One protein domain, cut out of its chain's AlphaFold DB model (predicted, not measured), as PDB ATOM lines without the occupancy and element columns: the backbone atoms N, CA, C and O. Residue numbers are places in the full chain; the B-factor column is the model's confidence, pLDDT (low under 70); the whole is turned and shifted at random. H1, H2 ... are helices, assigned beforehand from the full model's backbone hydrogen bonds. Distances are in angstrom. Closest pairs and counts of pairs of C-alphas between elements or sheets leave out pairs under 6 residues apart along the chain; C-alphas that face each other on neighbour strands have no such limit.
ATOM      1  N   THR A   4     147.516 160.580  47.059       90.25
ATOM      2  CA  THR A   4     148.215 161.689  47.722       90.25
ATOM      3  C   THR A   4     147.407 162.984  47.793       90.25
ATOM      4  O   THR A   4     147.437 163.676  48.811       90.25
ATOM      5  N   GLU A   5     146.636 163.317  46.760       93.19
ATOM      6  CA  GLU A   5     145.800 164.520  46.743       93.19
ATOM      7  C   GLU A   5     144.602 164.391  47.676       93.19
ATOM      8  O   GLU A   5     144.243 165.365  48.336       93.19
ATOM      9  N   LYS A   6     144.018 163.189  47.787       93.38
ATOM     10  CA  LYS A   6     142.926 162.925  48.734       93.38
ATOM     11  C   LYS A   6     143.411 163.060  50.178       93.38
ATOM     12  O   LYS A   6     142.747 163.716  50.976       93.38
ATOM     13  N   VAL A   7     144.593 162.528  50.500       93.19
ATOM     14  CA  VAL A   7     145.198 162.672  51.840       93.19
ATOM     15  C   VAL A   7     145.530 164.138  52.134       93.19
ATOM     16  O   VAL A   7     145.196 164.646  53.205       93.19
ATOM     17  N   ARG A   8     146.097 164.868  51.165       93.38
ATOM     18  CA  ARG A   8     146.335 166.316  51.299       93.38
ATOM     19  C   ARG A   8     145.038 167.099  51.492       93.38
ATOM     20  O   ARG A   8     145.019 168.024  52.297       93.38
ATOM     21  N   ALA A   9     143.963 166.754  50.787       93.19
ATOM     22  CA  ALA A   9     142.656 167.390  50.949       93.19
ATOM     23  C   ALA A   9     142.037 167.084  52.321       93.19
ATOM     24  O   ALA A   9     141.517 167.993  52.968       93.19
ATOM     25  N   LEU A  10     142.170 165.849  52.812       93.50
ATOM     26  CA  LEU A  10     141.738 165.466  54.156       93.50
ATOM     27  C   LEU A  10     142.502 166.245  55.228       93.50
ATOM     28  O   LEU A  10     141.870 166.894  56.059       93.50
ATOM     29  N   LEU A  11     143.834 166.308  55.160       92.44
ATOM     30  CA  LEU A  11     144.640 167.148  56.062       92.44
ATOM     31  C   LEU A  11     144.290 168.645  55.911       92.44
ATOM     32  O   LEU A  11     144.237 169.368  56.905       92.44
ATOM     33  N   ARG A  12     143.947 169.056  54.678       92.12
ATOM     34  CA  ARG A  12     143.241 170.279  54.226       92.12
ATOM     35  C   ARG A  12     141.971 170.637  55.012       92.12
ATOM     36  O   ARG A  12     141.664 171.808  55.230       92.12
ATOM     37  N   SER A  13     141.222 169.626  55.427       92.75
ATOM     38  CA  SER A  13     139.947 169.772  56.139       92.75
ATOM     39  C   SER A  13     140.088 169.662  57.660       92.75
ATOM     40  O   SER A  13     139.216 170.106  58.406       92.75
ATOM     41  N   VAL A  14     141.210 169.112  58.139       92.94
ATOM     42  CA  VAL A  14     141.505 169.002  59.571       92.94
ATOM     43  C   VAL A  14     141.614 170.400  60.174       92.94
ATOM     44  O   VAL A  14     142.272 171.281  59.612       92.94
ATOM     45  N   LYS A  15     140.968 170.593  61.330       89.31
ATOM     46  CA  LYS A  15     140.883 171.885  62.017       89.31
ATOM     47  C   LYS A  15     142.272 172.485  62.296       89.31
ATOM     48  O   LYS A  15     143.179 171.742  62.686       89.31
ATOM     49  N   PRO A  16     142.426 173.822  62.226       88.56
ATOM     50  CA  PRO A  16     143.700 174.506  62.474       88.56
ATOM     51  C   PRO A  16     144.362 174.130  63.807       88.56
ATOM     52  O   PRO A  16     145.576 173.974  63.871       88.56
ATOM     53  N   ALA A  17     143.576 173.900  64.864       84.75
ATOM     54  CA  ALA A  17     144.094 173.505  66.176       84.75
ATOM     55  C   ALA A  17     144.863 172.169  66.157       84.75
ATOM     56  O   ALA A  17     145.868 172.025  66.850       84.75
ATOM     57  N   VAL A  18     144.412 171.195  65.360       86.06
ATOM     58  CA  VAL A  18     145.087 169.894  65.231       86.06
ATOM     59  C   VAL A  18     146.359 170.040  64.395       86.06
ATOM     60  O   VAL A  18     147.385 169.465  64.747       86.06
ATOM     61  N   ARG A  19     146.329 170.883  63.354       87.56
ATOM     62  CA  ARG A  19     147.524 171.217  62.564       87.56
ATOM     63  C   ARG A  19     148.609 171.879  63.395       87.56
ATOM     64  O   ARG A  19     149.761 171.494  63.268       87.56
ATOM     65  N   ARG A  20     148.242 172.813  64.277       87.56
ATOM     66  CA  ARG A  20     149.197 173.458  65.189       87.56
ATOM     67  C   ARG A  20     149.864 172.449  66.113       87.56
ATOM     68  O   ARG A  20     151.070 172.494  66.256       87.56
ATOM     69  N   ARG A  21     149.115 171.493  66.676       86.00
ATOM     70  CA  ARG A  21     149.707 170.441  67.525       86.00
ATOM     71  C   ARG A  21     150.719 169.588  66.774       86.00
ATOM     72  O   ARG A  21     151.764 169.278  67.327       86.00
ATOM     73  N   TYR A  22     150.407 169.228  65.532       86.50
ATOM     74  CA  TYR A  22     151.350 168.508  64.685       86.50
ATOM     75  C   TYR A  22     152.575 169.375  64.361       86.50
ATOM     76  O   TYR A  22     153.699 168.910  64.496       86.50
ATOM     77  N   ALA A  23     152.375 170.651  64.017       88.69
ATOM     78  CA  ALA A  23     153.462 171.594  63.763       88.69
ATOM     79  C   ALA A  23     154.395 171.710  64.984       88.69
ATOM     80  O   ALA A  23     155.592 171.483  64.852       88.69
ATOM     81  N   THR A  24     153.843 171.909  66.186       88.50
ATOM     82  CA  THR A  24     154.610 171.974  67.440       88.50
ATOM     83  C   THR A  24     155.359 170.675  67.738       88.50
ATOM     84  O   THR A  24     156.521 170.728  68.121       88.50
ATOM     85  N   ALA A  25     154.731 169.512  67.532       86.62
ATOM     86  CA  ALA A  25     155.380 168.216  67.749       86.62
ATOM     87  C   ALA A  25     156.566 167.969  66.798       86.62
ATOM     88  O   ALA A  25     157.465 167.205  67.128       86.62
ATOM     89  N   HIS A  26     156.572 168.626  65.637       85.88
ATOM     90  CA  HIS A  26     157.618 168.509  64.624       85.88
ATOM     91  C   HIS A  26     158.498 169.764  64.507       85.88
ATOM     92  O   HIS A  26     159.212 169.909  63.518       85.88
ATOM     93  N   GLY A  27     158.446 170.680  65.483       91.25
ATOM     94  CA  GLY A  27     159.267 171.898  65.494       91.25
ATOM     95  C   GLY A  27     158.967 172.888  64.360       91.25
ATOM     96  O   GLY A  27     159.778 173.767  64.090       91.25
ATOM     97  N   SER A  28     157.820 172.761  63.689       88.88
ATOM     98  CA  SER A  28     157.381 173.686  62.643       88.88
ATOM     99  C   SER A  28     156.426 174.736  63.206       88.88
ATOM    100  O   SER A  28     155.583 174.444  64.056       88.88
ATOM    101  N   GLN A  29     156.524 175.959  62.692       83.88
ATOM    102  CA  GLN A  29     155.628 177.056  63.056       83.88
ATOM    103  C   GLN A  29     154.258 176.909  62.374       83.88
ATOM    104  O   GLN A  29     153.228 177.151  63.001       83.88
ATOM    105  N   ASP A  30     154.249 176.400  61.138       86.81
ATOM    106  CA  ASP A  30     153.048 176.142  60.349       86.81
ATOM    107  C   ASP A  30     153.105 174.768  59.671       86.81
ATOM    108  O   ASP A  30     154.143 174.307  59.194       86.81
ATOM    109  N   PHE A  31     151.963 174.079  59.633       90.38
ATOM    110  CA  PHE A  31     151.829 172.806  58.928       90.38
ATOM    111  C   PHE A  31     151.200 173.034  57.552       90.38
ATOM    112  O   PHE A  31     149.976 173.188  57.447       90.38
ATOM    113  N   ASP A  32     152.022 173.011  56.499       92.56
ATOM    114  CA  ASP A  32     151.551 172.965  55.113       92.56
ATOM    115  C   ASP A  32     151.727 171.554  54.512       92.56
ATOM    116  O   ASP A  32     152.848 171.129  54.221       92.56
ATOM    117  N   PRO A  33     150.633 170.807  54.260       89.25
ATOM    118  CA  PRO A  33     150.710 169.470  53.674       89.25
ATOM    119  C   PRO A  33     151.134 169.457  52.194       89.25
ATOM    120  O   PRO A  33     151.277 168.373  51.618       89.25
ATOM    121  N   ARG A  34     151.294 170.617  51.535       91.88
ATOM    122  CA  ARG A  34     151.729 170.695  50.127       91.88
ATOM    123  C   ARG A  34     153.199 170.317  49.943       91.88
ATOM    124  O   ARG A  34     153.503 169.638  48.967       91.88
ATOM    125  N   GLY A  35     154.063 170.711  50.879       91.31
ATOM    126  CA  GLY A  35     155.512 170.471  50.818       91.31
ATOM    127  C   GLY A  35     155.963 169.121  51.382       91.31
ATOM    128  O   GLY A  35     157.151 168.819  51.384       91.31
ATOM    129  N   LEU A  36     155.037 168.303  51.885       91.44
ATOM    130  CA  LEU A  36     155.382 167.017  52.485       91.44
ATOM    131  C   LEU A  36     155.613 165.945  51.415       91.44
ATOM    132  O   LEU A  36     154.807 165.784  50.487       91.44
ATOM    133  N   SER A  37     156.692 165.178  51.601       94.94
ATOM    134  CA  SER A  37     156.923 163.916  50.898       94.94
ATOM    135  C   SER A  37     155.819 162.904  51.226       94.94
ATOM    136  O   SER A  37     155.071 163.069  52.196       94.94
ATOM    137  N   HIS A  38     155.687 161.858  50.405       92.00
ATOM    138  CA  HIS A  38     154.622 160.867  50.563       92.00
ATOM    139  C   HIS A  38     154.644 160.197  51.946       92.00
ATOM    140  O   HIS A  38     153.605 160.126  52.603       92.00
ATOM    141  N   ASP A  39     155.828 159.839  52.436       92.25
ATOM    142  CA  ASP A  39     155.991 159.160  53.726       92.25
ATOM    143  C   ASP A  39     155.647 160.082  54.899       92.25
ATOM    144  O   ASP A  39     154.946 159.691  55.835       92.25
ATOM    145  N   LYS A  40     156.040 161.361  54.812       92.75
ATOM    146  CA  LYS A  40     155.660 162.377  55.805       92.75
ATOM    147  C   LYS A  40     154.151 162.631  55.799       92.75
ATOM    148  O   LYS A  40     153.567 162.866  56.853       92.75
ATOM    149  N   LEU A  41     153.504 162.547  54.636       94.06
ATOM    150  CA  LEU A  41     152.047 162.636  54.502       94.06
ATOM    151  C   LEU A  41     151.327 161.464  55.174       94.06
ATOM    152  O   LEU A  41     150.331 161.690  55.865       94.06
ATOM    153  N   ILE A  42     151.828 160.241  54.996       93.44
ATOM    154  CA  ILE A  42     151.274 159.041  55.636       93.44
ATOM    155  C   ILE A  42     151.464 159.120  57.155       93.44
ATOM    156  O   ILE A  42     150.505 158.929  57.901       93.44
ATOM    157  N   SER A  43     152.660 159.491  57.616       93.75
ATOM    158  CA  SER A  43     152.950 159.675  59.042       93.75
ATOM    159  C   SER A  43     152.053 160.748  59.677       93.75
ATOM    160  O   SER A  43     151.394 160.498  60.690       93.75
ATOM    161  N   ALA A  44     151.907 161.911  59.029       92.25
ATOM    162  CA  ALA A  44     151.004 162.967  59.487       92.25
ATOM    163  C   ALA A  44     149.548 162.497  59.569       92.25
ATOM    164  O   ALA A  44     148.848 162.781  60.545       92.25
ATOM    165  N   TYR A  45     149.091 161.745  58.566       94.06
ATOM    166  CA  TYR A  45     147.751 161.175  58.559       94.06
ATOM    167  C   TYR A  45     147.544 160.190  59.716       94.06
ATOM    168  O   TYR A  45     146.538 160.292  60.417       94.06
ATOM    169  N   MET A  46     148.502 159.298  59.972       94.56
ATOM    170  CA  MET A  46     148.430 158.328  61.068       94.56
ATOM    171  C   MET A  46     148.375 159.001  62.441       94.56
ATOM    172  O   MET A  46     147.532 158.637  63.264       94.56
ATOM    173  N   VAL A  47     149.193 160.031  62.678       90.81
ATOM    174  CA  VAL A  47     149.181 160.796  63.938       90.81
ATOM    175  C   VAL A  47     147.847 161.523  64.128       90.81
ATOM    176  O   VAL A  47     147.237 161.468  65.204       90.81
ATOM    177  N   VAL A  48     147.336 162.174  63.082       89.38
ATOM    178  CA  VAL A  48     146.027 162.842  63.136       89.38
ATOM    179  C   VAL A  48     144.908 161.824  63.372       89.38
ATOM    180  O   VAL A  48     144.047 162.040  64.224       89.38
ATOM    181  N   HIS A  49     144.933 160.684  62.689       89.00
ATOM    182  CA  HIS A  49     143.925 159.640  62.848       89.00
ATOM    183  C   HIS A  49     143.948 159.038  64.264       89.00
ATOM    184  O   HIS A  49     142.907 158.914  64.913       89.00
ATOM    185  N   GLN A  50     145.134 158.755  64.802       89.56
ATOM    186  CA  GLN A  50     145.295 158.200  66.143       89.56
ATOM    187  C   GLN A  50     144.880 159.195  67.239       89.56
ATOM    188  O   GLN A  50     144.252 158.802  68.224       89.56
ATOM    189  N   THR A  51     145.166 160.491  67.072       80.75
ATOM    190  CA  THR A  51     144.728 161.527  68.029       80.75
ATOM    191  C   THR A  51     143.212 161.723  68.020       80.75
ATOM    192  O   THR A  51     142.614 161.894  69.087       80.75
ATOM    193  N   VAL A  52     142.582 161.637  66.846       84.19
ATOM    194  CA  VAL A  52     141.120 161.671  66.702       84.19
ATOM    195  C   VAL A  52     140.476 160.453  67.369       84.19
ATOM    196  O   VAL A  52     139.502 160.616  68.108       84.19
ATOM    197  N   GLN A  53     141.039 159.255  67.179       86.94
ATOM    198  CA  GLN A  53     140.486 158.026  67.752       86.94
ATOM    199  C   GLN A  53     140.706 157.889  69.262       86.94
ATOM    200  O   GLN A  53     139.788 157.494  69.978       86.94
ATOM    201  N   ARG A  54     141.890 158.238  69.782       82.00
ATOM    202  CA  ARG A  54     142.211 158.026  71.205       82.00
ATOM    203  C   ARG A  54     141.427 158.932  72.151       82.00
ATOM    204  O   ARG A  54     141.277 158.590  73.317       82.00
ATOM    205  N   ASN A  55     140.956 160.101  71.704       81.50
ATOM    206  CA  ASN A  55     140.310 161.070  72.597       81.50
ATOM    207  C   ASN A  55     139.213 161.915  71.914       81.50
ATOM    208  O   ASN A  55     139.297 163.154  71.916       81.50
ATOM    209  N   PRO A  56     138.125 161.302  71.409       75.62
ATOM    210  CA  PRO A  56     137.051 162.038  70.739       75.62
ATOM    211  C   PRO A  56     136.418 163.097  71.657       75.62
ATOM    212  O   PRO A  56     136.123 164.213  71.230       75.62
ATOM    213  N   LEU A  57     136.295 162.807  72.959       74.94
ATOM    214  CA  LEU A  57     135.702 163.722  73.940       74.94
ATOM    215  C   LEU A  57     136.592 164.931  74.269       74.94
ATOM    216  O   LEU A  57     136.076 166.044  74.401       74.94
ATOM    217  N   LYS A  58     137.920 164.756  74.375       73.75
ATOM    218  CA  LYS A  58     138.834 165.890  74.619       73.75
ATOM    219  C   LYS A  58     138.891 166.809  73.402       73.75
ATOM    220  O   LYS A  58     138.918 168.028  73.562       73.75
ATOM    221  N   MET A  59     138.836 166.242  72.197       71.19
ATOM    222  CA  MET A  59     138.763 167.018  70.963       71.19
ATOM    223  C   MET A  59     137.449 167.807  70.868       71.19
ATOM    224  O   MET A  59     137.474 168.989  70.534       71.19
ATOM    225  N   LEU A  60     136.304 167.211  71.222       72.31
ATOM    226  CA  LEU A  60     135.019 167.924  71.255       72.31
ATOM    227  C   LEU A  60     135.006 169.068  72.282       72.31
ATOM    228  O   LEU A  60     134.513 170.152  71.971       72.31
ATOM    229  N   ARG A  61     135.597 168.870  73.470       71.81
ATOM    230  CA  ARG A  61     135.752 169.937  74.477       71.81
ATOM    231  C   ARG A  61     136.672 171.057  73.988       71.81
ATOM    232  O   ARG A  61     136.265 172.211  74.009       71.81
ATOM    233  N   SER A  62     137.846 170.719  73.452       74.19
ATOM    234  CA  SER A  62     138.786 171.701  72.891       74.19
ATOM    235  C   SER A  62     138.184 172.481  71.720       74.19
ATOM    236  O   SER A  62     138.443 173.671  71.587       74.19
ATOM    237  N   ASN A  63     137.365 171.834  70.888       70.81
ATOM    238  CA  ASN A  63     136.659 172.486  69.785       70.81
ATOM    239  C   ASN A  63     135.609 173.482  70.285       70.81
ATOM    240  O   ASN A  63     135.445 174.549  69.702       70.81
ATOM    241  N   ARG A  64     134.899 173.140  71.365       73.25
ATOM    242  CA  ARG A  64     133.922 174.040  71.984       73.25
ATOM    243  C   ARG A  64     134.603 175.251  72.625       73.25
ATOM    244  O   ARG A  64     134.072 176.351  72.528       73.25
ATOM    245  N   GLU A  65     135.770 175.049  73.232       73.44
ATOM    246  CA  GLU A  65     136.595 176.111  73.822       73.44
ATOM    247  C   GLU A  65     137.173 177.050  72.749       73.44
ATOM    248  O   GLU A  65     137.069 178.268  72.868       73.44
ATOM    249  N   ALA A  66     137.728 176.493  71.665       70.12
ATOM    250  CA  ALA A  66     138.300 177.268  70.563       70.12
ATOM    251  C   ALA A  66     137.238 178.125  69.857       70.12
ATOM    252  O   ALA A  66     137.442 179.323  69.677       70.12
ATOM    253  N   ASN A  67     136.067 177.546  69.564       72.00
ATOM    254  CA  ASN A  67     134.963 178.287  68.953       72.00
ATOM    255  C   ASN A  67     134.438 179.413  69.858       72.00
ATOM    256  O   ASN A  67     133.976 180.432  69.346       72.00
ATOM    257  N   ARG A  68     134.494 179.252  71.191       73.81
ATOM    258  CA  ARG A  68     134.125 180.313  72.148       73.81
ATOM    259  C   ARG A  68     135.103 181.486  72.120       73.81
ATOM    260  O   ARG A  68     134.655 182.623  72.190       73.81
ATOM    261  N   LYS A  69     136.409 181.225  72.000       71.12
ATOM    262  CA  LYS A  69     137.420 182.293  71.915       71.12
ATOM    263  C   LYS A  69     137.307 183.078  70.607       71.12
ATOM    264  O   LYS A  69     137.238 184.295  70.641       71.12
ATOM    265  N   GLU A  70     137.133 182.392  69.479       68.56
ATOM    266  CA  GLU A  70     136.981 183.043  68.166       68.56
ATOM    267  C   GLU A  70     135.710 183.918  68.072       68.56
ATOM    268  O   GLU A  70     135.717 185.008  67.491       68.56
ATOM    269  N   THR A  71     134.609 183.498  68.707       67.94
ATOM    270  CA  THR A  71     133.402 184.343  68.812       67.94
ATOM    271  C   THR A  71     133.582 185.527  69.762       67.94
ATOM    272  O   THR A  71     133.029 186.594  69.504       67.94
ATOM    273  N   GLN A  72     134.368 185.381  70.832       66.31
ATOM    274  CA  GLN A  72     134.698 186.502  71.714       66.31
ATOM    275  C   GLN A  72     135.587 187.533  71.014       66.31
ATOM    276  O   GLN A  72     135.271 188.721  71.070       66.31
ATOM    277  N   ASP A  73     136.616 187.098  70.290       61.69
ATOM    278  CA  ASP A  73     137.541 187.998  69.593       61.69
ATOM    279  C   ASP A  73     136.838 188.755  68.450       61.69
ATOM    280  O   ASP A  73     136.911 189.981  68.379       61.69
ATOM    281  N   SER A  74     136.000 188.075  67.656       58.25
ATOM    282  CA  SER A  74     135.200 188.735  66.604       58.25
ATOM    283  C   SER A  74     134.129 189.702  67.136       58.25
ATOM    284  O   SER A  74     133.748 190.654  66.449       58.25
ATOM    285  N   SER A  75     133.630 189.492  68.361       60.09
ATOM    286  CA  SER A  75     132.736 190.452  69.025       60.09
ATOM    287  C   SER A  75     133.490 191.670  69.570       60.09
ATOM    288  O   SER A  75     132.956 192.781  69.567       60.09
ATOM    289  N   ARG A  76     134.750 191.480  69.977       59.47
ATOM    290  CA  ARG A  76     135.620 192.530  70.511       59.47
ATOM    291  C   ARG A  76     136.074 193.497  69.418       59.47
ATOM    292  O   ARG A  76     136.095 194.703  69.656       59.47
TER     293      ARG A  76
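This is residues 4 to 76 of the 417 residues of an uncharacterized protein of Trachymyrmex cornetzi (UniProt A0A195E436). The longest helix, H4, and helix H3 meet near their ends as an open L. The short helix H1 packs on the first part of H3, and the short helix H2 sits in the angle of the L; residues 67 to 76 of H4 stick out as a free arm. A long link, residues 26 to 37, leads from H2 back to the beginning of H3. The printed part has 73 residues, with four named helices in the order H1, H2, H3, H4 and no named strand: an all-helix domain. It is only just loose, close to compact, with a radius of gyration of the C-alphas of 13.5 A, and elongated, spanning 41 by 26 by 24 A.

H4, residues 56 to 76, is 30.5 A long from C-alpha 56 at (137.051, 162.038, 70.739) to C-alpha 76 at (135.620, 192.530, 70.511). H3, residues 38 to 54, is 24.3 A long. H1, residues 4 to 13, begins with C-alpha 4 at (148.215, 161.689, 47.722) and is 14.3 A long. H2, residues 16 to 25, is also 14.3 A long.

H4 and H3 are close but not clearly touching, and the closest C-alphas, those of Met 59 and Val 52, are 7.2 A apart. Their lines are about perpendicular, at 83 degrees. H4 and H2 are near each other, with 6 pairs of C-alphas within 10 A. H2 and H3 only just touch, with 3 pairs of C-alphas within 8 A, the closest those of Val 18 and Val 48 at 7.4 A. H3 touches H2 with residues 44 to 48 alone. H2 and H3 run opposite ways at a steep tilt of 67 degrees, only just short of about perpendicular. H1 and H3 touch, with the closest C-alphas, those of Thr 4 and His 38, 7.1 A apart. H3 touches H1 with residues 38 to 45 alone. H1 and H3 run the same way at a steep tilt of 41 degrees. H1 is apart from H4, and only just apart from H2, with closest C-alphas 8.2 A apart. In H1, H2, H3 and H4 every O i to N i+4 pair is within hydrogen-bond range.

The two C-alphas farthest apart, those of Asp 39 and Arg 76, are 42.5 A from each other. Residues 53 to 58, of which 56 to 58 belong to H4, stand free, as do residues 67 to 76 of H4. Without these stretches the body spans 33 by 23 by 17 A. The links H1 to H2 and H3 to H4 are tight, and the link H2 to H3 is long, with 12 residues. The printed part has no cut. The mean pLDDT of the printed part is 84.0, and residues 70 to 76 are under 70.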